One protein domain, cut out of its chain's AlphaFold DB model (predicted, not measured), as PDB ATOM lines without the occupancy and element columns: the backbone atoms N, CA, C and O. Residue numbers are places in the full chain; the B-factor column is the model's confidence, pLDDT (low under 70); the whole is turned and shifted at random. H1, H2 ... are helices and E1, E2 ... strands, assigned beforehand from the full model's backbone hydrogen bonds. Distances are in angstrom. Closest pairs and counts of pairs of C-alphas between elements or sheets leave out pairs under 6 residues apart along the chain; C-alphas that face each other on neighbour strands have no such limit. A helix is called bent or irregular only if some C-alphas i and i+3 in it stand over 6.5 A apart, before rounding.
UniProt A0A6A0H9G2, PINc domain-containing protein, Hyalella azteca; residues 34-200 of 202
ATOM      1  N   TRP A  34      -0.496 -18.837  34.563       91.69
ATOM      2  CA  TRP A  34      -1.846 -19.318  34.881       91.69
ATOM      3  C   TRP A  34      -2.773 -18.238  35.461       91.69
ATOM      4  O   TRP A  34      -2.322 -17.209  35.956       91.69
ATOM      5  N   CYS A  35      -4.088 -18.488  35.439       92.00
ATOM      6  CA  CYS A  35      -5.103 -17.573  35.979       92.00
ATOM      7  C   CYS A  35      -5.356 -17.725  37.492       92.00
ATOM      8  O   CYS A  35      -5.992 -16.866  38.091       92.00
ATOM      9  N   SER A  36      -4.880 -18.807  38.120       92.12
ATOM     10  CA  SER A  36      -5.069 -19.136  39.550       92.12
ATOM     11  C   SER A  36      -6.520 -19.415  39.980       92.12
ATOM     12  O   SER A  36      -6.788 -19.610  41.166       92.12
ATOM     13  N   VAL A  37      -7.459 -19.472  39.029       91.38
ATOM     14  CA  VAL A  37      -8.875 -19.762  39.293       91.38
ATOM     15  C   VAL A  37      -9.102 -21.262  39.429       91.38
ATOM     16  O   VAL A  37      -8.736 -22.043  38.544       91.38
ATOM     17  N   ALA A  38      -9.728 -21.659  40.537       89.31
ATOM     18  CA  ALA A  38     -10.124 -23.037  40.784       89.31
ATOM     19  C   ALA A  38     -11.092 -23.534  39.696       89.31
ATOM     20  O   ALA A  38     -12.031 -22.843  39.311       89.31
ATOM     21  N   GLY A  39     -10.855 -24.747  39.192       86.69
ATOM     22  CA  GLY A  39     -11.674 -25.357  38.141       86.69
ATOM     23  C   GLY A  39     -11.230 -25.049  36.708       86.69
ATOM     24  O   GLY A  39     -11.710 -25.713  35.789       86.69
ATOM     25  N   CYS A  40     -10.277 -24.132  36.494       89.81
ATOM     26  CA  CYS A  40      -9.728 -23.891  35.159       89.81
ATOM     27  C   CYS A  40      -9.021 -25.136  34.603       89.81
ATOM     28  O   CYS A  40      -8.077 -25.646  35.197       89.81
ATOM     29  N   GLN A  41      -9.474 -25.595  33.432       86.94
ATOM     30  CA  GLN A  41      -8.909 -26.750  32.719       86.94
ATOM     31  C   GLN A  41      -7.845 -26.355  31.682       86.94
ATOM     32  O   GLN A  41      -7.127 -27.210  31.171       86.94
ATOM     33  N   GLN A  42      -7.752 -25.066  31.340       87.69
ATOM     34  CA  GLN A  42      -6.794 -24.559  30.351       87.69
ATOM     35  C   GLN A  42      -5.415 -24.291  30.971       87.69
ATOM     36  O   GLN A  42      -4.388 -24.466  30.315       87.69
ATOM     37  N   CYS A  43      -5.381 -23.871  32.236       86.88
ATOM     38  CA  CYS A  43      -4.147 -23.619  32.965       86.88
ATOM     39  C   CYS A  43      -3.674 -24.881  33.691       86.88
ATOM     40  O   CYS A  43      -4.454 -25.572  34.343       86.88
ATOM     41  N   LYS A  44      -2.366 -25.152  33.645       75.69
ATOM     42  CA  LYS A  44      -1.735 -26.149  34.519       75.69
ATOM     43  C   LYS A  44      -1.587 -25.550  35.920       75.69
ATOM     44  O   LYS A  44      -0.541 -25.005  36.254       75.69
ATOM     45  N   ASN A  45      -2.664 -25.576  36.703       67.56
ATOM     46  CA  ASN A  45      -2.665 -25.047  38.064       67.56
ATOM     47  C   ASN A  45      -1.941 -26.017  39.012       67.56
ATOM     48  O   ASN A  45      -2.434 -27.114  39.262       67.56
ATOM     49  N   GLU A  46      -0.807 -25.602  39.579       62.50
ATOM     50  CA  GLU A  46      -0.141 -26.340  40.669       62.50
ATOM     51  C   GLU A  46      -0.723 -25.973  42.047       62.50
ATOM     52  O   GLU A  46      -0.759 -26.803  42.951       62.50
ATOM     53  N   ALA A  47      -1.253 -24.755  42.190       66.75
ATOM     54  CA  ALA A  47      -2.013 -24.296  43.349       66.75
ATOM     55  C   ALA A  47      -2.999 -23.206  42.901       66.75
ATOM     56  O   ALA A  47      -2.582 -22.171  42.383       66.75
ATOM     57  N   SER A  48      -4.305 -23.444  43.059       71.94
ATOM     58  CA  SER A  48      -5.332 -22.425  42.787       71.94
ATOM     59  C   SER A  48      -5.595 -21.649  44.071       71.94
ATOM     60  O   SER A  48      -5.922 -22.262  45.085       71.94
ATOM     61  N   SER A  49      -5.448 -20.327  44.033       77.75
ATOM     62  CA  SER A  49      -5.755 -19.464  45.180       77.75
ATOM     63  C   SER A  49      -7.111 -18.775  45.057       77.75
ATOM     64  O   SER A  49      -7.685 -18.413  46.075       77.75
ATOM     65  N   LEU A  50      -7.637 -18.596  43.840       83.12
ATOM     66  CA  LEU A  50      -8.883 -17.869  43.604       83.12
ATOM     67  C   LEU A  50     -10.072 -18.824  43.564       83.12
ATOM     68  O   LEU A  50     -10.130 -19.721  42.717       83.12
ATOM     69  N   ASN A  51     -11.047 -18.579  44.438       83.81
ATOM     70  CA  ASN A  51     -12.348 -19.229  44.381       83.81
ATOM     71  C   ASN A  51     -13.355 -18.264  43.729       83.81
ATOM     72  O   ASN A  51     -13.631 -17.213  44.306       83.81
ATOM     73  N   PRO A  52     -13.870 -18.560  42.524       76.25
ATOM     74  CA  PRO A  52     -14.721 -17.629  41.786       76.25
ATOM     75  C   PRO A  52     -16.173 -17.595  42.285       76.25
ATOM     76  O   PRO A  52     -16.968 -16.784  41.814       76.25
ATOM     77  N   VAL A  53     -16.543 -18.495  43.202       75.25
ATOM     78  CA  VAL A  53     -17.873 -18.494  43.813       75.25
ATOM     79  C   VAL A  53     -17.968 -17.289  44.756       75.25
ATOM     80  O   VAL A  53     -17.129 -17.166  45.653       75.25
ATOM     81  N   PRO A  54     -18.960 -16.397  44.583       67.19
ATOM     82  CA  PRO A  54     -19.100 -15.242  45.446       67.19
ATOM     83  C   PRO A  54     -19.565 -15.712  46.826       67.19
ATOM     84  O   PRO A  54     -20.613 -16.336  46.964       67.19
ATOM     85  N   GLU A  55     -18.784 -15.407  47.859       65.25
ATOM     86  CA  GLU A  55     -19.182 -15.609  49.263       65.25
ATOM     87  C   GLU A  55     -19.961 -14.398  49.814       65.25
ATOM     88  O   GLU A  55     -20.451 -14.420  50.942       65.25
ATOM     89  N   SER A  56     -20.057 -13.319  49.034       62.19
ATOM     90  CA  SER A  56     -20.653 -12.054  49.447       62.19
ATOM     91  C   SER A  56     -22.180 -12.038  49.320       62.19
ATOM     92  O   SER A  56     -22.706 -12.525  48.321       62.19
ATOM     93  N   PRO A  57     -22.899 -11.358  50.229       57.94
ATOM     94  CA  PRO A  57     -24.361 -11.239  50.200       57.94
ATOM     95  C   PRO A  57     -24.900 -10.221  49.172       57.94
ATOM     96  O   PRO A  57     -26.072  -9.851  49.225       57.94
ATOM     97  N   SER A  58     -24.067  -9.722  48.258       64.25
ATOM     98  CA  SER A  58     -24.503  -8.750  47.257       64.25
ATOM     99  C   SER A  58     -25.262  -9.355  46.099       64.25
ATOM    100  O   SER A  58     -24.867 -10.381  45.560       64.25
ATOM    101  N   ASN A  59     -26.231  -8.592  45.598       65.06
ATOM    102  CA  ASN A  59     -26.915  -8.889  44.347       65.06
ATOM    103  C   ASN A  59     -26.374  -8.092  43.145       65.06
ATOM    104  O   ASN A  59     -26.911  -8.251  42.050       65.06
ATOM    105  N   LEU A  60     -25.354  -7.226  43.300       71.38
ATOM    106  CA  LEU A  60     -24.875  -6.401  42.174       71.38
ATOM    107  C   LEU A  60     -24.284  -7.264  41.051       71.38
ATOM    108  O   LEU A  60     -24.545  -7.009  39.878       71.38
ATOM    109  N   VAL A  61     -23.523  -8.296  41.423       74.75
ATOM    110  CA  VAL A  61     -23.070  -9.361  40.524       74.75
ATOM    111  C   VAL A  61     -23.361 -10.680  41.225       74.75
ATOM    112  O   VAL A  61     -22.604 -11.121  42.083       74.75
ATOM    113  N   SER A  62     -24.516 -11.263  40.900       76.06
ATOM    114  CA  SER A  62     -24.977 -12.522  41.510       76.06
ATOM    115  C   SER A  62     -24.281 -13.750  40.909       76.06
ATOM    116  O   SER A  62     -24.229 -14.806  41.532       76.06
ATOM    117  N   GLU A  63     -23.738 -13.606  39.700       83.50
ATOM    118  CA  GLU A  63     -23.000 -14.666  39.017       83.50
ATOM    119  C   GLU A  63     -21.591 -14.836  39.610       83.50
ATOM    120  O   GLU A  63     -21.010 -13.860  40.108       83.50
ATOM    121  N   PRO A  64     -20.994 -16.040  39.528       88.06
ATOM    122  CA  PRO A  64     -19.593 -16.255  39.868       88.06
ATOM    123  C   PRO A  64     -18.683 -15.259  39.158       88.06
ATOM    124  O   PRO A  64     -18.777 -15.074  37.944       88.06
ATOM    125  N   HIS A  65     -17.800 -14.604  39.903       87.94
ATOM    126  CA  HIS A  65     -16.946 -13.565  39.348       87.94
ATOM    127  C   HIS A  65     -15.600 -13.457  40.059       87.94
ATOM    128  O   HIS A  65     -15.447 -13.808  41.227       87.94
ATOM    129  N   VAL A  66     -14.618 -12.930  39.333       90.00
ATOM    130  CA  VAL A  66     -13.334 -12.483  39.876       90.00
ATOM    131  C   VAL A  66     -13.212 -10.973  39.725       90.00
ATOM    132  O   VAL A  66     -13.627 -10.394  38.718       90.00
ATOM    133  N   LEU A  67     -12.618 -10.332  40.727       92.44
ATOM    134  CA  LEU A  67     -12.392  -8.892  40.718       92.44
ATOM    135  C   LEU A  67     -10.992  -8.602  40.187       92.44
ATOM    136  O   LEU A  67     -10.013  -9.145  40.687       92.44
ATOM    137  N   VAL A  68     -10.888  -7.714  39.206       95.44
ATOM    138  CA  VAL A  68      -9.622  -7.171  38.712       95.44
ATOM    139  C   VAL A  68      -9.556  -5.717  39.144       95.44
ATOM    140  O   VAL A  68     -10.465  -4.949  38.841       95.44
ATOM    141  N   ILE A  69      -8.508  -5.318  39.860       95.56
ATOM    142  CA  ILE A  69      -8.378  -3.928  40.322       95.56
ATOM    143  C   ILE A  69      -7.516  -3.090  39.385       95.56
ATOM    144  O   ILE A  69      -6.554  -3.580  38.793       95.56
ATOM    145  N   ASP A  70      -7.837  -1.803  39.320       95.31
ATOM    146  CA  ASP A  70      -6.979  -0.768  38.760       95.31
ATOM    147  C   ASP A  70      -6.042  -0.145  39.825       95.31
ATOM    148  O   ASP A  70      -6.201  -0.306  41.039       95.31
ATOM    149  N   THR A  71      -5.047   0.602  39.353       94.62
ATOM    150  CA  THR A  71      -4.070   1.362  40.132       94.62
ATOM    151  C   THR A  71      -4.723   2.328  41.113       94.62
ATOM    152  O   THR A  71      -4.286   2.410  42.263       94.62
ATOM    153  N   ASN A  72      -5.759   3.062  40.695       91.88
ATOM    154  CA  ASN A  72      -6.378   4.067  41.560       91.88
ATOM    155  C   ASN A  72      -7.109   3.429  42.749       91.88
ATOM    156  O   ASN A  72      -6.991   3.936  43.864       91.88
ATOM    157  N   ILE A  73      -7.731   2.261  42.555       93.62
ATOM    158  CA  ILE A  73      -8.323   1.478  43.649       93.62
ATOM    159  C   ILE A  73      -7.245   1.094  44.666       93.62
ATOM    160  O   ILE A  73      -7.402   1.324  45.862       93.62
ATOM    161  N   ALA A  74      -6.104   0.578  44.201       94.31
ATOM    162  CA  ALA A  74      -5.001   0.219  45.088       94.31
ATOM    163  C   ALA A  74      -4.419   1.424  45.850       94.31
ATOM    164  O   ALA A  74      -4.035   1.290  47.011       94.31
ATOM    165  N   LEU A  75      -4.336   2.595  45.210       93.62
ATOM    166  CA  LEU A  75      -3.750   3.799  45.806       93.62
ATOM    167  C   LEU A  75      -4.665   4.508  46.797       93.62
ATOM    168  O   LEU A  75      -4.177   5.022  47.803       93.62
ATOM    169  N   HIS A  76      -5.959   4.563  46.497       92.06
ATOM    170  CA  HIS A  76      -6.913   5.391  47.226       92.06
ATOM    171  C   HIS A  76      -7.826   4.576  48.144       92.06
ATOM    172  O   HIS A  76      -8.348   5.125  49.107       92.06
ATOM    173  N   GLN A  77      -7.967   3.269  47.905       89.94
ATOM    174  CA  GLN A  77      -8.918   2.402  48.606       89.94
ATOM    175  C   GLN A  77      -8.237   1.176  49.238       89.94
ATOM    176  O   GLN A  77      -8.808   0.091  49.331       89.94
ATOM    177  N   ILE A  78      -6.997   1.331  49.713       91.44
ATOM    178  CA  ILE A  78      -6.259   0.232  50.356       91.44
ATOM    179  C   ILE A  78      -6.948  -0.282  51.628       91.44
ATOM    180  O   ILE A  78      -6.885  -1.474  51.921       91.44
ATOM    181  N   ASP A  79      -7.632   0.592  52.369       89.56
ATOM    182  CA  ASP A  79      -8.379   0.209  53.571       89.56
ATOM    183  C   ASP A  79      -9.581  -0.676  53.208       89.56
ATOM    184  O   ASP A  79      -9.821  -1.683  53.871       89.56
ATOM    185  N   PHE A  80     -10.256  -0.376  52.091       87.56
ATOM    186  CA  PHE A  80     -11.291  -1.238  51.520       87.56
ATOM    187  C   PHE A  80     -10.713  -2.610  51.158       87.56
ATOM    188  O   PHE A  80     -11.195  -3.616  51.665       87.56
ATOM    189  N   LEU A  81      -9.611  -2.673  50.399       89.88
ATOM    190  CA  LEU A  81      -8.950  -3.948  50.063       89.88
ATOM    191  C   LEU A  81      -8.507  -4.739  51.312       89.88
ATOM    192  O   LEU A  81      -8.450  -5.973  51.306       89.88
ATOM    193  N   SER A  82      -8.220  -4.035  52.408       90.06
ATOM    194  CA  SER A  82      -7.826  -4.628  53.688       90.06
ATOM    195  C   SER A  82      -9.006  -5.226  54.466       90.06
ATOM    196  O   SER A  82      -8.783  -6.108  55.292       90.06
ATOM    197  N   HIS A  83     -10.257  -4.871  54.161       88.44
ATOM    198  CA  HIS A  83     -11.444  -5.345  54.882       88.44
ATOM    199  C   HIS A  83     -11.688  -6.858  54.728       88.44
ATOM    200  O   HIS A  83     -11.590  -7.397  53.629       88.44
ATOM    201  N   GLU A  84     -11.996  -7.573  55.812       84.50
ATOM    202  CA  GLU A  84     -11.996  -9.050  55.878       84.50
ATOM    203  C   GLU A  84     -12.919  -9.750  54.868       84.50
ATOM    204  O   GLU A  84     -12.591 -10.838  54.386       84.50
ATOM    205  N   SER A  85     -14.034  -9.109  54.515       81.88
ATOM    206  CA  SER A  85     -14.996  -9.612  53.527       81.88
ATOM    207  C   SER A  85     -14.495  -9.537  52.081       81.88
ATOM    208  O   SER A  85     -15.049 -10.187  51.199       81.88
ATOM    209  N   ILE A  86     -13.443  -8.755  51.816       83.56
ATOM    210  CA  ILE A  86     -12.876  -8.595  50.476       83.56
ATOM    211  C   ILE A  86     -11.881  -9.719  50.208       83.56
ATOM    212  O   ILE A  86     -10.829  -9.792  50.852       83.56
ATOM    213  N   ARG A  87     -12.216 -10.578  49.240       86.75
ATOM    214  CA  ARG A  87     -11.436 -11.756  48.841       86.75
ATOM    215  C   ARG A  87     -11.439 -11.946  47.324       86.75
ATOM    216  O   ARG A  87     -12.204 -11.295  46.620       86.75
ATOM    217  N   ASN A  88     -10.603 -12.862  46.835       87.44
ATOM    218  CA  ASN A  88     -10.577 -13.322  45.439       87.44
ATOM    219  C   ASN A  88     -10.304 -12.197  44.418       87.44
ATOM    220  O   ASN A  88     -10.979 -12.074  43.393       87.44
ATOM    221  N   ILE A  89      -9.296 -11.367  44.703       92.12
ATOM    222  CA  ILE A  89      -8.885 -10.262  43.830       92.12
ATOM    223  C   ILE A  89      -7.674 -10.655  42.984       92.12
ATOM    224  O   ILE A  89      -6.635 -11.079  43.494       92.12
ATOM    225  N   VAL A  90      -7.787 -10.420  41.683       96.00
ATOM    226  CA  VAL A  90      -6.691 -10.425  40.721       96.00
ATOM    227  C   VAL A  90      -6.057  -9.038  40.677       96.00
ATOM    228  O   VAL A  90      -6.706  -8.028  40.402       96.00
ATOM    229  N   ILE A  91      -4.749  -8.993  40.900       97.44
ATOM    230  CA  ILE A  91      -3.945  -7.777  40.861       97.44
ATOM    231  C   ILE A  91      -2.982  -7.887  39.678       97.44
ATOM    232  O   ILE A  91      -2.019  -8.658  39.748       97.44
ATOM    233  N   PRO A  92      -3.197  -7.133  38.587       98.12
ATOM    234  CA  PRO A  92      -2.239  -7.080  37.493       98.12
ATOM    235  C   PRO A  92      -0.861  -6.615  37.983       98.12
ATOM    236  O   PRO A  92      -0.739  -5.678  38.775       98.12
ATOM    237  N   GLN A  93       0.211  -7.220  37.479       97.75
ATOM    238  CA  GLN A  93       1.585  -6.826  37.794       97.75
ATOM    239  C   GLN A  93       1.850  -5.351  37.446       97.75
ATOM    240  O   GLN A  93       2.582  -4.674  38.173       97.75
ATOM    241  N   THR A  94       1.226  -4.831  36.381       97.38
ATOM    242  CA  THR A  94       1.261  -3.401  36.030       97.38
ATOM    243  C   THR A  94       0.784  -2.513  37.188       97.38
ATOM    244  O   THR A  94       1.459  -1.532  37.499       97.38
ATOM    245  N   VAL A  95      -0.291  -2.900  37.889       97.81
ATOM    246  CA  VAL A  95      -0.813  -2.173  39.062       97.81
ATOM    247  C   VAL A  95       0.217  -2.158  40.187       97.81
ATOM    248  O   VAL A  95       0.565  -1.093  40.690       97.81
ATOM    249  N   LEU A  96       0.786  -3.314  40.548       97.50
ATOM    250  CA  LEU A  96       1.807  -3.374  41.603       97.50
ATOM    251  C   LEU A  96       3.032  -2.510  41.299       97.50
ATOM    252  O   LEU A  96       3.591  -1.883  42.201       97.50
ATOM    253  N   HIS A  97       3.473  -2.489  40.040       96.94
ATOM    254  CA  HIS A  97       4.598  -1.662  39.620       96.94
ATOM    255  C   HIS A  97       4.284  -0.167  39.725       96.94
ATOM    256  O   HIS A  97       5.119   0.585  40.234       96.94
ATOM    257  N   GLU A  98       3.096   0.254  39.294       96.56
ATOM    258  CA  GLU A  98       2.674   1.653  39.350       96.56
ATOM    259  C   GLU A  98       2.474   2.122  40.797       96.56
ATOM    260  O   GLU A  98       3.008   3.159  41.192       96.56
ATOM    261  N   VAL A  99       1.828   1.311  41.643       97.50
ATOM    262  CA  VAL A  99       1.685   1.588  43.084       97.50
ATOM    263  C   VAL A  99       3.056   1.732  43.743       97.50
ATOM    264  O   VAL A  99       3.285   2.691  44.477       97.50
ATOM    265  N   ARG A 100       4.012   0.840  43.443       97.69
ATOM    266  CA  ARG A 100       5.389   0.941  43.957       97.69
ATOM    267  C   ARG A 100       6.076   2.230  43.519       97.69
ATOM    268  O   ARG A 100       6.859   2.786  44.290       97.69
ATOM    269  N   HIS A 101       5.831   2.667  42.285       95.56
ATOM    270  CA  HIS A 101       6.420   3.884  41.746       95.56
ATOM    271  C   HIS A 101       5.824   5.142  42.390       95.56
ATOM    272  O   HIS A 101       6.576   6.057  42.725       95.56
ATOM    273  N   ARG A 102       4.503   5.161  42.602       96.31
ATOM    274  CA  ARG A 102       3.770   6.311  43.148       96.31
ATOM    275  C   ARG A 102       3.828   6.411  44.673       96.31
ATOM    276  O   ARG A 102       3.935   7.516  45.196       96.31
ATOM    277  N   SER A 103       3.758   5.294  45.401       97.50
ATOM    278  CA  SER A 103       3.724   5.275  46.868       97.50
ATOM    279  C   SER A 103       4.270   3.967  47.452       97.50
ATOM    280  O   SER A 103       3.577   2.953  47.551       97.50
ATOM    281  N   LEU A 104       5.523   4.000  47.921       97.31
ATOM    282  CA  LEU A 104       6.129   2.869  48.635       97.31
ATOM    283  C   LEU A 104       5.353   2.439  49.896       97.31
ATOM    284  O   LEU A 104       5.273   1.231  50.123       97.31
ATOM    285  N   PRO A 105       4.782   3.347  50.718       97.69
ATOM    286  CA  PRO A 105       3.958   2.945  51.857       97.69
ATOM    287  C   PRO A 105       2.730   2.128  51.450       97.69
ATOM    288  O   PRO A 105       2.494   1.069  52.027       97.69
ATOM    289  N   VAL A 106       1.985   2.565  50.428       97.31
ATOM    290  CA  VAL A 106       0.805   1.827  49.947       97.31
ATOM    291  C   VAL A 106       1.216   0.495  49.329       97.31
ATOM    292  O   VAL A 106       0.584  -0.518  49.603       97.31
ATOM    293  N   TYR A 107       2.319   0.456  48.577       98.06
ATOM    294  CA  TYR A 107       2.858  -0.799  48.047       98.06
ATOM    295  C   TYR A 107       3.178  -1.817  49.151       98.06
ATOM    296  O   TYR A 107       2.890  -2.998  48.977       98.06
ATOM    297  N   LYS A 108       3.754  -1.376  50.281       97.69
ATOM    298  CA  LYS A 108       4.007  -2.258  51.432       97.69
ATOM    299  C   LYS A 108       2.701  -2.804  52.003       97.69
ATOM    300  O   LYS A 108       2.556  -4.013  52.068       97.69
ATOM    301  N   ARG A 109       1.728  -1.933  52.286       97.38
ATOM    302  CA  ARG A 109       0.410  -2.351  52.792       97.38
ATOM    303  C   ARG A 109      -0.292  -3.321  51.840       97.38
ATOM    304  O   ARG A 109      -0.840  -4.320  52.277       97.38
ATOM    305  N   LEU A 110      -0.248  -3.051  50.535       97.25
ATOM    306  CA  LEU A 110      -0.822  -3.933  49.522       97.25
ATOM    307  C   LEU A 110      -0.124  -5.295  49.498       97.25
ATOM    308  O   LEU A 110      -0.795  -6.309  49.361       97.25
ATOM    309  N   ARG A 111       1.204  -5.332  49.664       97.50
ATOM    310  CA  ARG A 111       1.943  -6.591  49.818       97.50
ATOM    311  C   ARG A 111       1.539  -7.349  51.074       97.50
ATOM    312  O   ARG A 111       1.246  -8.530  50.956       97.50
ATOM    313  N   ASP A 112       1.425  -6.663  52.206       96.75
ATOM    314  CA  ASP A 112       0.984  -7.279  53.457       96.75
ATOM    315  C   ASP A 112      -0.410  -7.915  53.295       96.75
ATOM    316  O   ASP A 112      -0.625  -9.033  53.745       96.75
ATOM    317  N   VAL A 113      -1.339  -7.252  52.587       95.31
ATOM    318  CA  VAL A 113      -2.676  -7.804  52.287       95.31
ATOM    319  C   VAL A 113      -2.611  -8.982  51.311       95.31
ATOM    320  O   VAL A 113      -3.334  -9.956  51.496       95.31
ATOM    321  N   ILE A 114      -1.760  -8.917  50.281       95.12
ATOM    322  CA  ILE A 114      -1.570 -10.018  49.318       95.12
ATOM    323  C   ILE A 114      -1.057 -11.281  50.009       95.12
ATOM    324  O   ILE A 114      -1.472 -12.381  49.654       95.12
ATOM    325  N   ASP A 115      -0.166 -11.119  50.984       94.75
ATOM    326  CA  ASP A 115       0.478 -12.235  51.671       94.75
ATOM    327  C   ASP A 115      -0.453 -12.909  52.701       94.75
ATOM    328  O   ASP A 115      -0.129 -13.986  53.202       94.75
ATOM    329  N   LEU A 116      -1.628 -12.328  52.997       93.44
ATOM    330  CA  LEU A 116      -2.648 -12.950  53.846       93.44
ATOM    331  C   LEU A 116      -3.364 -14.089  53.095       93.44
ATOM    332  O   LEU A 116      -4.123 -13.822  52.159       93.44
ATOM    333  N   PRO A 117      -3.252 -15.356  53.545       89.44
ATOM    334  CA  PRO A 117      -3.901 -16.476  52.862       89.44
ATOM    335  C   PRO A 117      -5.429 -16.373  52.848       89.44
ATOM    336  O   PRO A 117      -6.063 -16.828  51.908       89.44
ATOM    337  N   SER A 118      -6.030 -15.732  53.857       89.25
ATOM    338  CA  SER A 118      -7.484 -15.537  53.951       89.25
ATOM    339  C   SER A 118      -8.058 -14.622  52.867       89.25
ATOM    340  O   SER A 118      -9.269 -14.615  52.654       89.25
ATOM    341  N   LYS A 119      -7.210 -13.831  52.199       90.25
ATOM    342  CA  LYS A 119      -7.626 -12.874  51.171       90.25
ATOM    343  C   LYS A 119      -7.764 -13.499  49.797       90.25
ATOM    344  O   LYS A 119      -8.528 -12.979  48.986       90.25
ATOM    345  N   ASN A 120      -7.048 -14.585  49.514       90.75
ATOM    346  CA  ASN A 120      -7.002 -15.174  48.176       90.75
ATOM    347  C   ASN A 120      -6.646 -14.135  47.096       90.75
ATOM    348  O   ASN A 120      -7.262 -14.095  46.034       90.75
ATOM    349  N   PHE A 121      -5.703 -13.230  47.361       94.00
ATOM    350  CA  PHE A 121      -5.261 -12.276  46.342       94.00
ATOM    351  C   PHE A 121      -4.232 -12.944  45.433       94.00
ATOM    352  O   PHE A 121      -3.341 -13.658  45.890       94.00
ATOM    353  N   TYR A 122      -4.346 -12.708  44.130       95.19
ATOM    354  CA  TYR A 122      -3.444 -13.277  43.140       95.19
ATOM    355  C   TYR A 122      -2.789 -12.183  42.308       95.19
ATOM    356  O   TYR A 122      -3.459 -11.335  41.720       95.19
ATOM    357  N   VAL A 123      -1.460 -12.221  42.225       96.56
ATOM    358  CA  VAL A 123      -0.696 -11.310  41.374       96.56
ATOM    359  C   VAL A 123      -0.542 -11.923  39.991       96.56
ATOM    360  O   VAL A 123       0.254 -12.840  39.788       96.56
ATOM    361  N   PHE A 124      -1.268 -11.376  39.022       97.06
ATOM    362  CA  PHE A 124      -1.211 -11.834  37.644       97.06
ATOM    363  C   PHE A 124      -0.077 -11.144  36.890       97.06
ATOM    364  O   PHE A 124      -0.060  -9.922  36.736       97.06
ATOM    365  N   SER A 125       0.865 -11.936  36.376       96.75
ATOM    366  CA  SER A 125       2.037 -11.447  35.634       96.75
ATOM    367  C   SER A 125       1.686 -11.065  34.188       96.75
ATOM    368  O   SER A 125       2.242 -11.610  33.237       96.75
ATOM    369  N   ASN A 126       0.749 -10.126  34.020       97.19
ATOM    370  CA  ASN A 126       0.203  -9.688  32.730       97.19
ATOM    371  C   ASN A 126       1.270  -9.142  31.771       97.19
ATOM    372  O   ASN A 126       1.187  -9.385  30.573       97.19
ATOM    373  N   GLU A 127       2.305  -8.467  32.281       95.88
ATOM    374  CA  GLU A 127       3.412  -7.988  31.444       95.88
ATOM    375  C   GLU A 127       4.215  -9.147  30.828       95.88
ATOM    376  O   GLU A 127       4.809  -8.970  29.774       95.88
ATOM    377  N   HIS A 128       4.212 -10.337  31.433       95.69
ATOM    378  CA  HIS A 128       4.894 -11.521  30.901       95.69
ATOM    379  C   HIS A 128       3.957 -12.498  30.188       95.69
ATOM    380  O   HIS A 128       4.440 -13.434  29.560       95.69
ATOM    381  N   HIS A 129       2.641 -12.304  30.263       96.44
ATOM    382  CA  HIS A 129       1.666 -13.164  29.602       96.44
ATOM    383  C   HIS A 129       1.519 -12.757  28.128       96.44
ATOM    384  O   HIS A 129       1.203 -11.606  27.827       96.44
ATOM    385  N   SER A 130       1.710 -13.692  27.195       94.62
ATOM    386  CA  SER A 130       1.756 -13.402  25.753       94.62
ATOM    387  C   SER A 130       0.490 -12.725  25.220       94.62
ATOM    388  O   SER A 130       0.594 -11.745  24.490       94.62
ATOM    389  N   SER A 131      -0.695 -13.172  25.645       94.75
ATOM    390  CA  SER A 131      -1.979 -12.575  25.235       94.75
ATOM    391  C   SER A 131      -2.341 -11.266  25.946       94.75
ATOM    392  O   SER A 131      -3.277 -10.600  25.520       94.75
ATOM    393  N   CYS A 132      -1.641 -10.903  27.029       96.00
ATOM    394  CA  CYS A 132      -1.980  -9.730  27.851       96.00
ATOM    395  C   CYS A 132      -0.906  -8.640  27.788       96.00
ATOM    396  O   CYS A 132      -1.024  -7.608  28.450       96.00
ATOM    397  N   TYR A 133       0.151  -8.859  27.005       95.44
ATOM    398  CA  TYR A 133       1.224  -7.897  26.859       95.44
ATOM    399  C   TYR A 133       0.842  -6.782  25.887       95.44
ATOM    400  O   TYR A 133       0.549  -7.023  24.718       95.44
ATOM    401  N   VAL A 134       0.935  -5.542  26.360       94.00
ATOM    402  CA  VAL A 134       0.724  -4.342  25.544       94.00
ATOM    403  C   VAL A 134       2.076  -3.758  25.133       94.00
ATOM    404  O   VAL A 134       2.971  -3.576  25.966       94.00
ATOM    405  N   GLU A 135       2.254  -3.443  23.851       90.50
ATOM    406  CA  GLU A 135       3.424  -2.701  23.362       90.50
ATOM    407  C   GLU A 135       3.296  -1.204  23.628       90.50
ATOM    408  O   GLU A 135       2.211  -0.708  23.902       90.50
ATOM    409  N   ARG A 136       4.419  -0.477  23.611       88.38
ATOM    410  CA  ARG A 136       4.355   0.983  23.699       88.38
ATOM    411  C   ARG A 136       4.101   1.586  22.326       88.38
ATOM    412  O   ARG A 136       4.892   1.350  21.415       88.38
ATOM    413  N   VAL A 137       3.074   2.416  22.221       89.88
ATOM    414  CA  VAL A 137       2.789   3.224  21.032       89.88
ATOM    415  C   VAL A 137       3.547   4.551  21.114       89.88
ATOM    416  O   VAL A 137       3.717   5.142  22.181       89.88
ATOM    417  N   ALA A 138       4.057   5.033  19.979       86.25
ATOM    418  CA  ALA A 138       4.749   6.316  19.933       86.25
ATOM    419  C   ALA A 138       3.787   7.465  20.286       86.25
ATOM    420  O   ALA A 138       2.744   7.619  19.660       86.25
ATOM    421  N   GLY A 139       4.161   8.284  21.271       87.69
ATOM    422  CA  GLY A 139       3.387   9.458  21.689       87.69
ATOM    423  C   GLY A 139       2.345   9.208  22.784       87.69
ATOM    424  O   GLY A 139       1.785  10.178  23.282       87.69
ATOM    425  N   GLU A 140       2.116   7.961  23.209       91.38
ATOM    426  CA  GLU A 140       1.210   7.676  24.330       91.38
ATOM    427  C   GLU A 140       1.860   7.977  25.694       91.38
ATOM    428  O   GLU A 140       3.085   7.880  25.864       91.38
ATOM    429  N   SER A 141       1.044   8.312  26.698       91.25
ATOM    430  CA  SER A 141       1.538   8.458  28.067       91.25
ATOM    431  C   SER A 141       1.759   7.091  28.729       91.25
ATOM    432  O   SER A 141       1.196   6.069  28.336       91.25
ATOM    433  N   SER A 142       2.577   7.050  29.789       90.25
ATOM    434  CA  SER A 142       2.741   5.799  30.550       90.25
ATOM    435  C   SER A 142       1.440   5.372  31.243       90.25
ATOM    436  O   SER A 142       1.235   4.173  31.404       90.25
ATOM    437  N   ASN A 143       0.570   6.327  31.593       91.12
ATOM    438  CA  ASN A 143      -0.736   6.047  32.185       91.12
ATOM    439  C   ASN A 143      -1.669   5.372  31.170       91.12
ATOM    440  O   ASN A 143      -2.172   4.291  31.443       91.12
ATOM    441  N   ASP A 144      -1.785   5.922  29.956       91.44
ATOM    442  CA  ASP A 144      -2.651   5.362  28.902       91.44
ATOM    443  C   ASP A 144      -2.298   3.904  28.574       91.44
ATOM    444  O   ASP A 144      -3.176   3.045  28.423       91.44
ATOM    445  N   ARG A 145      -0.994   3.606  28.504       94.25
ATOM    446  CA  ARG A 145      -0.485   2.243  28.309       94.25
ATOM    447  C   ARG A 145      -0.847   1.334  29.483       94.25
ATOM    448  O   ARG A 145      -1.258   0.194  29.259       94.25
ATOM    449  N   ASN A 146      -0.670   1.804  30.717       95.12
ATOM    450  CA  ASN A 146      -0.990   1.020  31.909       95.12
ATOM    451  C   ASN A 146      -2.490   0.702  31.969       95.12
ATOM    452  O   ASN A 146      -2.841  -0.466  32.127       95.12
ATOM    453  N   ASP A 147      -3.356   1.686  31.726       94.19
ATOM    454  CA  ASP A 147      -4.810   1.493  31.714       94.19
ATOM    455  C   ASP A 147      -5.228   0.500  30.621       94.19
ATOM    456  O   ASP A 147      -6.097  -0.347  30.821       94.19
ATOM    457  N   THR A 148      -4.581   0.566  29.452       95.31
ATOM    458  CA  THR A 148      -4.802  -0.393  28.359       95.31
ATOM    459  C   THR A 148      -4.366  -1.804  28.748       95.31
ATOM    460  O   THR A 148      -5.096  -2.757  28.492       95.31
ATOM    461  N   SER A 149      -3.220  -1.942  29.418       96.75
ATOM    462  CA  SER A 149      -2.717  -3.225  29.929       96.75
ATOM    463  C   SER A 149      -3.665  -3.848  30.960       96.75
ATOM    464  O   SER A 149      -3.925  -5.051  30.922       96.75
ATOM    465  N   ILE A 150      -4.239  -3.031  31.846       97.38
ATOM    466  CA  ILE A 150      -5.192  -3.477  32.873       97.38
ATOM    467  C   ILE A 150      -6.524  -3.890  32.238       97.38
ATOM    468  O   ILE A 150      -7.036  -4.965  32.554       97.38
ATOM    469  N   ARG A 151      -7.057  -3.104  31.290       96.75
ATOM    470  CA  ARG A 151      -8.267  -3.486  30.538       96.75
ATOM    471  C   ARG A 151      -8.065  -4.774  29.746       96.75
ATOM    472  O   ARG A 151      -8.931  -5.640  29.785       96.75
ATOM    473  N   LEU A 152      -6.919  -4.936  29.082       97.50
ATOM    474  CA  LEU A 152      -6.607  -6.165  28.349       97.50
ATOM    475  C   LEU A 152      -6.542  -7.379  29.285       97.50
ATOM    476  O   LEU A 152      -7.068  -8.434  28.943       97.50
ATOM    477  N   ALA A 153      -5.959  -7.227  30.478       97.56
ATOM    478  CA  ALA A 153      -5.966  -8.286  31.483       97.56
ATOM    479  C   ALA A 153      -7.397  -8.643  31.921       97.56
ATOM    480  O   ALA A 153      -7.741  -9.822  31.945       97.56
ATOM    481  N   ALA A 154      -8.246  -7.653  32.216       97.06
ATOM    482  CA  ALA A 154      -9.636  -7.898  32.612       97.06
ATOM    483  C   ALA A 154     -10.446  -8.592  31.502       97.06
ATOM    484  O   ALA A 154     -11.130  -9.583  31.763       97.06
ATOM    485  N   TRP A 155     -10.300  -8.132  30.258       97.31
ATOM    486  CA  TRP A 155     -10.899  -8.765  29.082       97.31
ATOM    487  C   TRP A 155     -10.433 -10.214  28.896       97.31
ATOM    488  O   TRP A 155     -11.246 -11.105  28.639       97.31
ATOM    489  N   TRP A 156      -9.129 -10.464  29.066       97.31
ATOM    490  CA  TRP A 156      -8.570 -11.808  28.958       97.31
ATOM    491  C   TRP A 156      -9.153 -12.736  30.020       97.31
ATOM    492  O   TRP A 156      -9.560 -13.839  29.674       97.31
ATOM    493  N   TYR A 157      -9.272 -12.292  31.277       96.19
ATOM    494  CA  TYR A 157      -9.921 -13.085  32.326       96.19
ATOM    495  C   TYR A 157     -11.380 -13.400  31.974       96.19
ATOM    496  O   TYR A 157     -11.780 -14.556  32.074       96.19
ATOM    497  N   GLY A 158     -12.156 -12.417  31.506       94.50
ATOM    498  CA  GLY A 158     -13.556 -12.639  31.120       94.50
ATOM    499  C   GLY A 158     -13.698 -13.663  29.991       94.50
ATOM    500  O   GLY A 158     -14.518 -14.575  30.071       94.50
ATOM    501  N   SER A 159     -12.838 -13.569  28.977       95.25
ATOM    502  CA  SER A 159     -12.825 -14.506  27.846       95.25
ATOM    503  C   SER A 159     -12.327 -15.899  28.249       95.25
ATOM    504  O   SER A 159     -12.899 -16.914  27.859       95.25
ATOM    505  N   HIS A 160     -11.262 -15.963  29.050       94.69
ATOM    506  CA  HIS A 160     -10.624 -17.206  29.482       94.69
ATOM    507  C   HIS A 160     -11.515 -18.027  30.420       94.69
ATOM    508  O   HIS A 160     -11.508 -19.258  30.365       94.69
ATOM    509  N   LEU A 161     -12.293 -17.350  31.267       93.25
ATOM    510  CA  LEU A 161     -13.148 -17.973  32.273       93.25
ATOM    511  C   LEU A 161     -14.586 -18.229  31.804       93.25
ATOM    512  O   LEU A 161     -15.341 -18.895  32.514       93.25
ATOM    513  N   GLN A 162     -14.950 -17.787  30.597       92.88
ATOM    514  CA  GLN A 162     -16.269 -18.024  30.008       92.88
ATOM    515  C   GLN A 162     -16.717 -19.504  30.070       92.88
ATOM    516  O   GLN A 162     -17.868 -19.743  30.442       92.88
ATOM    517  N   PRO A 163     -15.860 -20.521  29.810       92.12
ATOM    518  CA  PRO A 163     -16.264 -21.930  29.907       92.12
ATOM    519  C   PRO A 163     -16.630 -22.393  31.326       92.12
ATOM    520  O   PRO A 163     -17.277 -23.425  31.478       92.12
ATOM    521  N   LEU A 164     -16.207 -21.656  32.358       89.62
ATOM    522  CA  LEU A 164     -16.546 -21.916  33.760       89.62
ATOM    523  C   LEU A 164     -17.786 -21.138  34.220       89.62
ATOM    524  O   LEU A 164     -18.188 -21.276  35.371       89.62
ATOM    525  N   GLY A 165     -18.364 -20.292  33.358       89.94
ATOM    526  CA  GLY A 165     -19.449 -19.385  33.736       89.94
ATOM    527  C   GLY A 165     -19.019 -18.292  34.721       89.94
ATOM    528  O   GLY A 165     -19.868 -17.723  35.396       89.94
ATOM    529  N   VAL A 166     -17.715 -18.008  34.825       90.25
ATOM    530  CA  VAL A 166     -17.177 -16.999  35.746       90.25
ATOM    531  C   VAL A 166     -16.923 -15.697  34.993       90.25
ATOM    532  O   VAL A 166     -16.238 -15.683  33.970       90.25
ATOM    533  N   GLN A 167     -17.442 -14.593  35.519       90.69
ATOM    534  CA  GLN A 167     -17.260 -13.254  34.968       90.69
ATOM    535  C   GLN A 167     -15.985 -12.581  35.497       90.69
ATOM    536  O   GLN A 167     -15.525 -12.849  36.605       90.69
ATOM    537  N   ALA A 168     -15.427 -11.654  34.720       91.81
ATOM    538  CA  ALA A 168     -14.372 -10.758  35.185       91.81
ATOM    539  C   ALA A 168     -14.940  -9.350  35.363       91.81
ATOM    540  O   ALA A 168     -15.542  -8.796  34.441       91.81
ATOM    541  N   VAL A 169     -14.738  -8.775  36.546       92.81
ATOM    542  CA  VAL A 169     -15.254  -7.454  36.908       92.81
ATOM    543  C   VAL A 169     -14.087  -6.520  37.198       92.81
ATOM    544  O   VAL A 169     -13.293  -6.768  38.103       92.81
ATOM    545  N   LEU A 170     -13.979  -5.433  36.435       94.69
ATOM    546  CA  LEU A 170     -12.948  -4.414  36.607       94.69
ATOM    547  C   LEU A 170     -13.396  -3.351  37.621       94.69
ATOM    548  O   LEU A 170     -14.394  -2.660  37.417       94.69
ATOM    549  N   LEU A 171     -12.626  -3.161  38.687       93.19
ATOM    550  CA  LEU A 171     -12.808  -2.063  39.633       93.19
ATOM    551  C   LEU A 171     -11.900  -0.899  39.242       93.19
ATOM    552  O   LEU A 171     -10.675  -1.023  39.266       93.19
ATOM    553  N   THR A 172     -12.502   0.232  38.875       91.69
ATOM    554  CA  THR A 172     -11.779   1.440  38.462       91.69
ATOM    555  C   THR A 172     -12.591   2.701  38.748       91.69
ATOM    556  O   THR A 172     -13.739   2.834  38.315       91.69
ATOM    557  N   ASP A 173     -11.966   3.671  39.416       89.12
ATOM    558  CA  ASP A 173     -12.554   4.995  39.663       89.12
ATOM    559  C   ASP A 173     -12.464   5.915  38.433       89.12
ATOM    560  O   ASP A 173     -13.246   6.859  38.307       89.12
ATOM    561  N   ASP A 174     -11.609   5.593  37.456       88.81
ATOM    562  CA  ASP A 174     -11.486   6.362  36.218       88.81
ATOM    563  C   ASP A 174     -12.699   6.146  35.286       88.81
ATOM    564  O   ASP A 174     -12.952   5.045  34.786       88.81
ATOM    565  N   VAL A 175     -13.432   7.236  35.027       88.81
ATOM    566  CA  VAL A 175     -14.605   7.296  34.139       88.81
ATOM    567  C   VAL A 175     -14.257   6.892  32.701       88.81
ATOM    568  O   VAL A 175     -14.980   6.102  32.093       88.81
ATOM    569  N   SER A 176     -13.149   7.398  32.157       90.00
ATOM    570  CA  SER A 176     -12.662   7.080  30.808       90.00
ATOM    571  C   SER A 176     -12.311   5.599  30.695       90.00
ATOM    572  O   SER A 176     -12.675   4.942  29.716       90.00
ATOM    573  N   CYS A 177     -11.678   5.040  31.730       89.81
ATOM    574  CA  CYS A 177     -11.382   3.614  31.784       89.81
ATOM    575  C   CYS A 177     -12.666   2.769  31.771       89.81
ATOM    576  O   CYS A 177     -12.740   1.817  30.998       89.81
ATOM    577  N   ARG A 178     -13.711   3.152  32.527       92.19
ATOM    578  CA  ARG A 178     -15.018   2.461  32.502       92.19
ATOM    579  C   ARG A 178     -15.706   2.530  31.140       92.19
ATOM    580  O   ARG A 178     -16.242   1.522  30.687       92.19
ATOM    581  N   HIS A 179     -15.683   3.685  30.474       93.06
ATOM    582  CA  HIS A 179     -16.260   3.817  29.131       93.06
ATOM    583  C   HIS A 179     -15.571   2.890  28.126       93.06
ATOM    584  O   HIS A 179     -16.246   2.111  27.459       93.06
ATOM    585  N   LYS A 180     -14.233   2.895  28.093       93.81
ATOM    586  CA  LYS A 180     -13.450   2.006  27.219       93.81
ATOM    587  C   LYS A 180     -13.606   0.530  27.589       93.81
ATOM    588  O   LYS A 180     -13.584  -0.325  26.715       93.81
ATOM    589  N   ALA A 181     -13.764   0.217  28.875       92.88
ATOM    590  CA  ALA A 181     -14.030  -1.145  29.332       92.88
ATOM    591  C   ALA A 181     -15.365  -1.663  28.774       92.88
ATOM    592  O   ALA A 181     -15.419  -2.776  28.260       92.88
ATOM    593  N   LYS A 182     -16.407  -0.822  28.773       93.06
ATOM    594  CA  LYS A 182     -17.710  -1.159  28.188       93.06
ATOM    595  C   LYS A 182     -17.639  -1.405  26.677       93.06
ATOM    596  O   LYS A 182     -18.315  -2.297  26.190       93.06
ATOM    597  N   GLU A 183     -16.821  -0.648  25.945       93.88
ATOM    598  CA  GLU A 183     -16.576  -0.880  24.508       93.88
ATOM    599  C   GLU A 183     -15.871  -2.218  24.227       93.88
ATOM    600  O   GLU A 183     -15.961  -2.738  23.119       93.88
ATOM    601  N   MET A 184     -15.179  -2.774  25.224       93.12
ATOM    602  CA  MET A 184     -14.512  -4.077  25.170       93.12
ATOM    603  C   MET A 184     -15.358  -5.210  25.784       93.12
ATOM    604  O   MET A 184     -14.815  -6.279  26.055       93.12
ATOM    605  N   ASP A 185     -16.646  -4.974  26.059       93.25
ATOM    606  CA  ASP A 185     -17.545  -5.912  26.752       93.25
ATOM    607  C   ASP A 185     -17.037  -6.361  28.139       93.25
ATOM    608  O   ASP A 185     -17.284  -7.477  28.597       93.25
ATOM    609  N   ILE A 186     -16.322  -5.475  28.840       93.44
ATOM    610  CA  ILE A 186     -15.845  -5.698  30.208       93.44
ATOM    611  C   ILE A 186     -16.817  -5.040  31.189       93.44
ATOM    612  O   ILE A 186     -17.051  -3.827  31.142       93.44
ATOM    613  N   THR A 187     -17.322  -5.817  32.145       92.25
ATOM    614  CA  THR A 187     -18.080  -5.283  33.282       92.25
ATOM    615  C   THR A 187     -17.154  -4.469  34.182       92.25
ATOM    616  O   THR A 187     -16.174  -4.999  34.703       92.25
ATOM    617  N   ALA A 188     -17.459  -3.186  34.390       92.56
ATOM    618  CA  ALA A 188     -16.641  -2.304  35.216       92.56
ATOM    619  C   ALA A 188     -17.471  -1.459  36.190       92.56
ATOM    620  O   ALA A 188     -18.490  -0.878  35.809       92.56
ATOM    621  N   TYR A 189     -16.992  -1.330  37.429       90.00
ATOM    622  CA  TYR A 189     -17.625  -0.534  38.483       90.00
ATOM    623  C   TYR A 189     -16.643   0.450  39.126       90.00
ATOM    624  O   TYR A 189     -15.434   0.225  39.156       90.00
ATOM    625  N   SER A 190     -17.191   1.560  39.630       86.31
ATOM    626  CA  SER A 190     -16.454   2.543  40.429       86.31
ATOM    627  C   SER A 190     -16.308   2.057  41.862       86.31
ATOM    628  O   SER A 190     -17.300   1.584  42.412       86.31
ATOM    629  N   GLY A 191     -15.126   2.262  42.444       70.25
ATOM    630  CA  GLY A 191     -14.768   2.060  43.848       70.25
ATOM    631  C   GLY A 191     -15.630   2.868  44.827       70.25
ATOM    632  O   GLY A 191     -16.034   2.389  45.880       70.25
ATOM    633  N   GLU A 192     -15.954   4.100  44.434       65.06
ATOM    634  CA  GLU A 192     -16.711   5.063  45.246       65.06
ATOM    635  C   GLU A 192     -18.225   4.834  45.270       65.06
ATOM    636  O   GLU A 192     -18.929   5.460  46.067       65.06
ATOM    637  N   ASN A 193     -18.765   3.977  44.396       54.16
ATOM    638  CA  ASN A 193     -20.191   3.689  44.462       54.16
ATOM    639  C   ASN A 193     -20.472   3.070  45.830       54.16
ATOM    640  O   ASN A 193     -19.931   2.023  46.166       54.16
ATOM    641  N   SER A 194     -21.376   3.674  46.596       43.94
ATOM    642  CA  SER A 194     -21.916   3.128  47.848       43.94
ATOM    643  C   SER A 194     -22.442   1.691  47.690       43.94
ATOM    644  O   SER A 194     -22.558   0.957  48.666       43.94
ATOM    645  N   SER A 195     -22.668   1.250  46.451       46.81
ATOM    646  CA  SER A 195     -22.951  -0.122  46.031       46.81
ATOM    647  C   SER A 195     -21.783  -1.114  46.170       46.81
ATOM    648  O   SER A 195     -22.039  -2.310  46.115       46.81
ATOM    649  N   LEU A 196     -20.525  -0.678  46.327       51.59
ATOM    650  CA  LEU A 196     -19.371  -1.574  46.504       51.59
ATOM    651  C   LEU A 196     -19.253  -2.117  47.927       51.59
ATOM    652  O   LEU A 196     -18.887  -3.274  48.123       51.59
ATOM    653  N   VAL A 197     -19.651  -1.300  48.908       46.00
ATOM    654  CA  VAL A 197     -19.932  -1.773  50.269       46.00
ATOM    655  C   VAL A 197     -20.998  -2.864  50.184       46.00
ATOM    656  O   VAL A 197     -20.768  -3.966  50.661       46.00
ATOM    657  N   PHE A 198     -22.071  -2.629  49.420       43.75
ATOM    658  CA  PHE A 198     -23.077  -3.654  49.142       43.75
ATOM    659  C   PHE A 198     -22.588  -4.819  48.277       43.75
ATOM    660  O   PHE A 198     -23.264  -5.836  48.316       43.75
ATOM    661  N   LEU A 199     -21.491  -4.712  47.506       46.03
ATOM    662  CA  LEU A 199     -20.922  -5.800  46.684       46.03
ATOM    663  C   LEU A 199     -20.314  -6.912  47.534       46.03
ATOM    664  O   LEU A 199     -20.309  -8.056  47.099       46.03
ATOM    665  N   LEU A 200     -19.777  -6.588  48.710       49.12
ATOM    666  CA  LEU A 200     -18.910  -7.521  49.436       49.12
ATOM    667  C   LEU A 200     -19.101  -7.511  50.960       49.12
ATOM    668  O   LEU A 200     -18.666  -8.449  51.622       49.12
TER     669      LEU A 200
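AT A GLANCE: This is residues 34 to 200 of the 202 residues of the protein "PINc domain-containing protein" of Hyalella azteca (UniProt A0A6A0H9G2). A strongly twisted sheet of five parallel strands forms the core, with the long helix H5 running along the strands over one face and the shorter H6 over the edge strand E5 on that same face. Four shorter helices, H1 to H4, gather in a cluster by the sheet, which H1 and H3 only graze; H7 stays away from the sheet and from the other helices, and long stretches with no named element, residues 34 to 64 and 125 to 141, reach far out from the middle. The 167 printed residues, of the mixed class, have seven named helices and five named strands in the order E1 H1 H2 E2 H3 H4 E3 H5 E4 H6 E5 H7, and the sheet's order is E3 E2 E1 E4 E5. The whole is compact, with a radius of gyration of the C-alphas of 14.8 A and spans of 43 by 33 by 30 A.

IN THESE COORDINATES: The strands are E1, residues 65 to 69, and E4, residues 167 to 171, each 12.9 A from first to last C-alpha; E2, residues 89 to 92, 9.7 A; E3, residues 122 to 124; and E5, residues 187 to 189. E1 begins at C-alpha 65, (-16.946, -13.565, 39.348). The longest helix is H5, residues 142 to 164, 33.9 A from C-alpha 142 at (2.741, 5.799, 30.550) to C-alpha 164; it is irregular, with C-alphas 160 and 163 7.4 A apart. H3 spans residues 93 to 102, 14.4 A; H4 residues 104 to 114, 15.0 A; and H6 residues 175 to 183, 12.8 A. The short helices are H1, residues 71 to 76, H2, residues 78 to 82, and H7, residues 197 to 200, which ends at (-18.910, -7.521, 49.436).

HOW THE PARTS SIT: In the sheet, N 66 and O 167 of E1 and E4 are 2.9 A apart, N 90 and O 67 of E2 and E1 2.8 A, N 91 and O 122 of E3 and E2 2.8 A, and N 170 and O 187 of E4 and E5 2.8 A, each within hydrogen-bond range. E1, H1 H2, E2, then E2, H3 H4, E3, and E4, H6, E5 are strand-helix-strand units, two parallel neighbour strands with helices between, and E3, H5, E4 is a split one, with E2 and E1 between its strands; each crossover is right-handed. H5 and H6 on the same face of the sheet make two layers. H5 has a height of 8.0 A over the sheet and lies over E1, along the strands at 9 degrees on the local plane. H6, at a height of 8.1 A, lies over E5. H5 and H6 only just touch, with 3 pairs of C-alphas within 8 A, the closest those of Arg 151 and Ala 181, 6.3 A. H3 and H5 touch at a shallow tilt of 30 degrees, opposite ways, their closest C-alphas those of Thr 94 and Asn 146, 6.4 A. H3 and H4 form a helical hairpin, with the C-alphas of Arg 100 and Tyr 107 5.1 A apart. H1 touches H3 at a steep tilt of 44 degrees, with the C-alphas of Thr 71 and Val 95 4.9 A apart. H2 touches H4, with the C-alphas of Ser 82 and Val 113 6.2 A apart. H7 touches no helix and is not on the sheet. Every O i to N i+4 pair is within hydrogen-bond range in H1, H2, H3, H4 and H6; in H5 17 of 19 are, and H7 is too short for such a pair.

THE WHOLE: The two C-alphas farthest apart are those of Pro 57 and Ala 138, 45.5 A. The printed part has no cut. The link from E3 to H5, 17 residues, is long. The mean pLDDT of the printed part is 87.9, and residues 45 to 47, 54 to 59 and 192 to 200 are under 70.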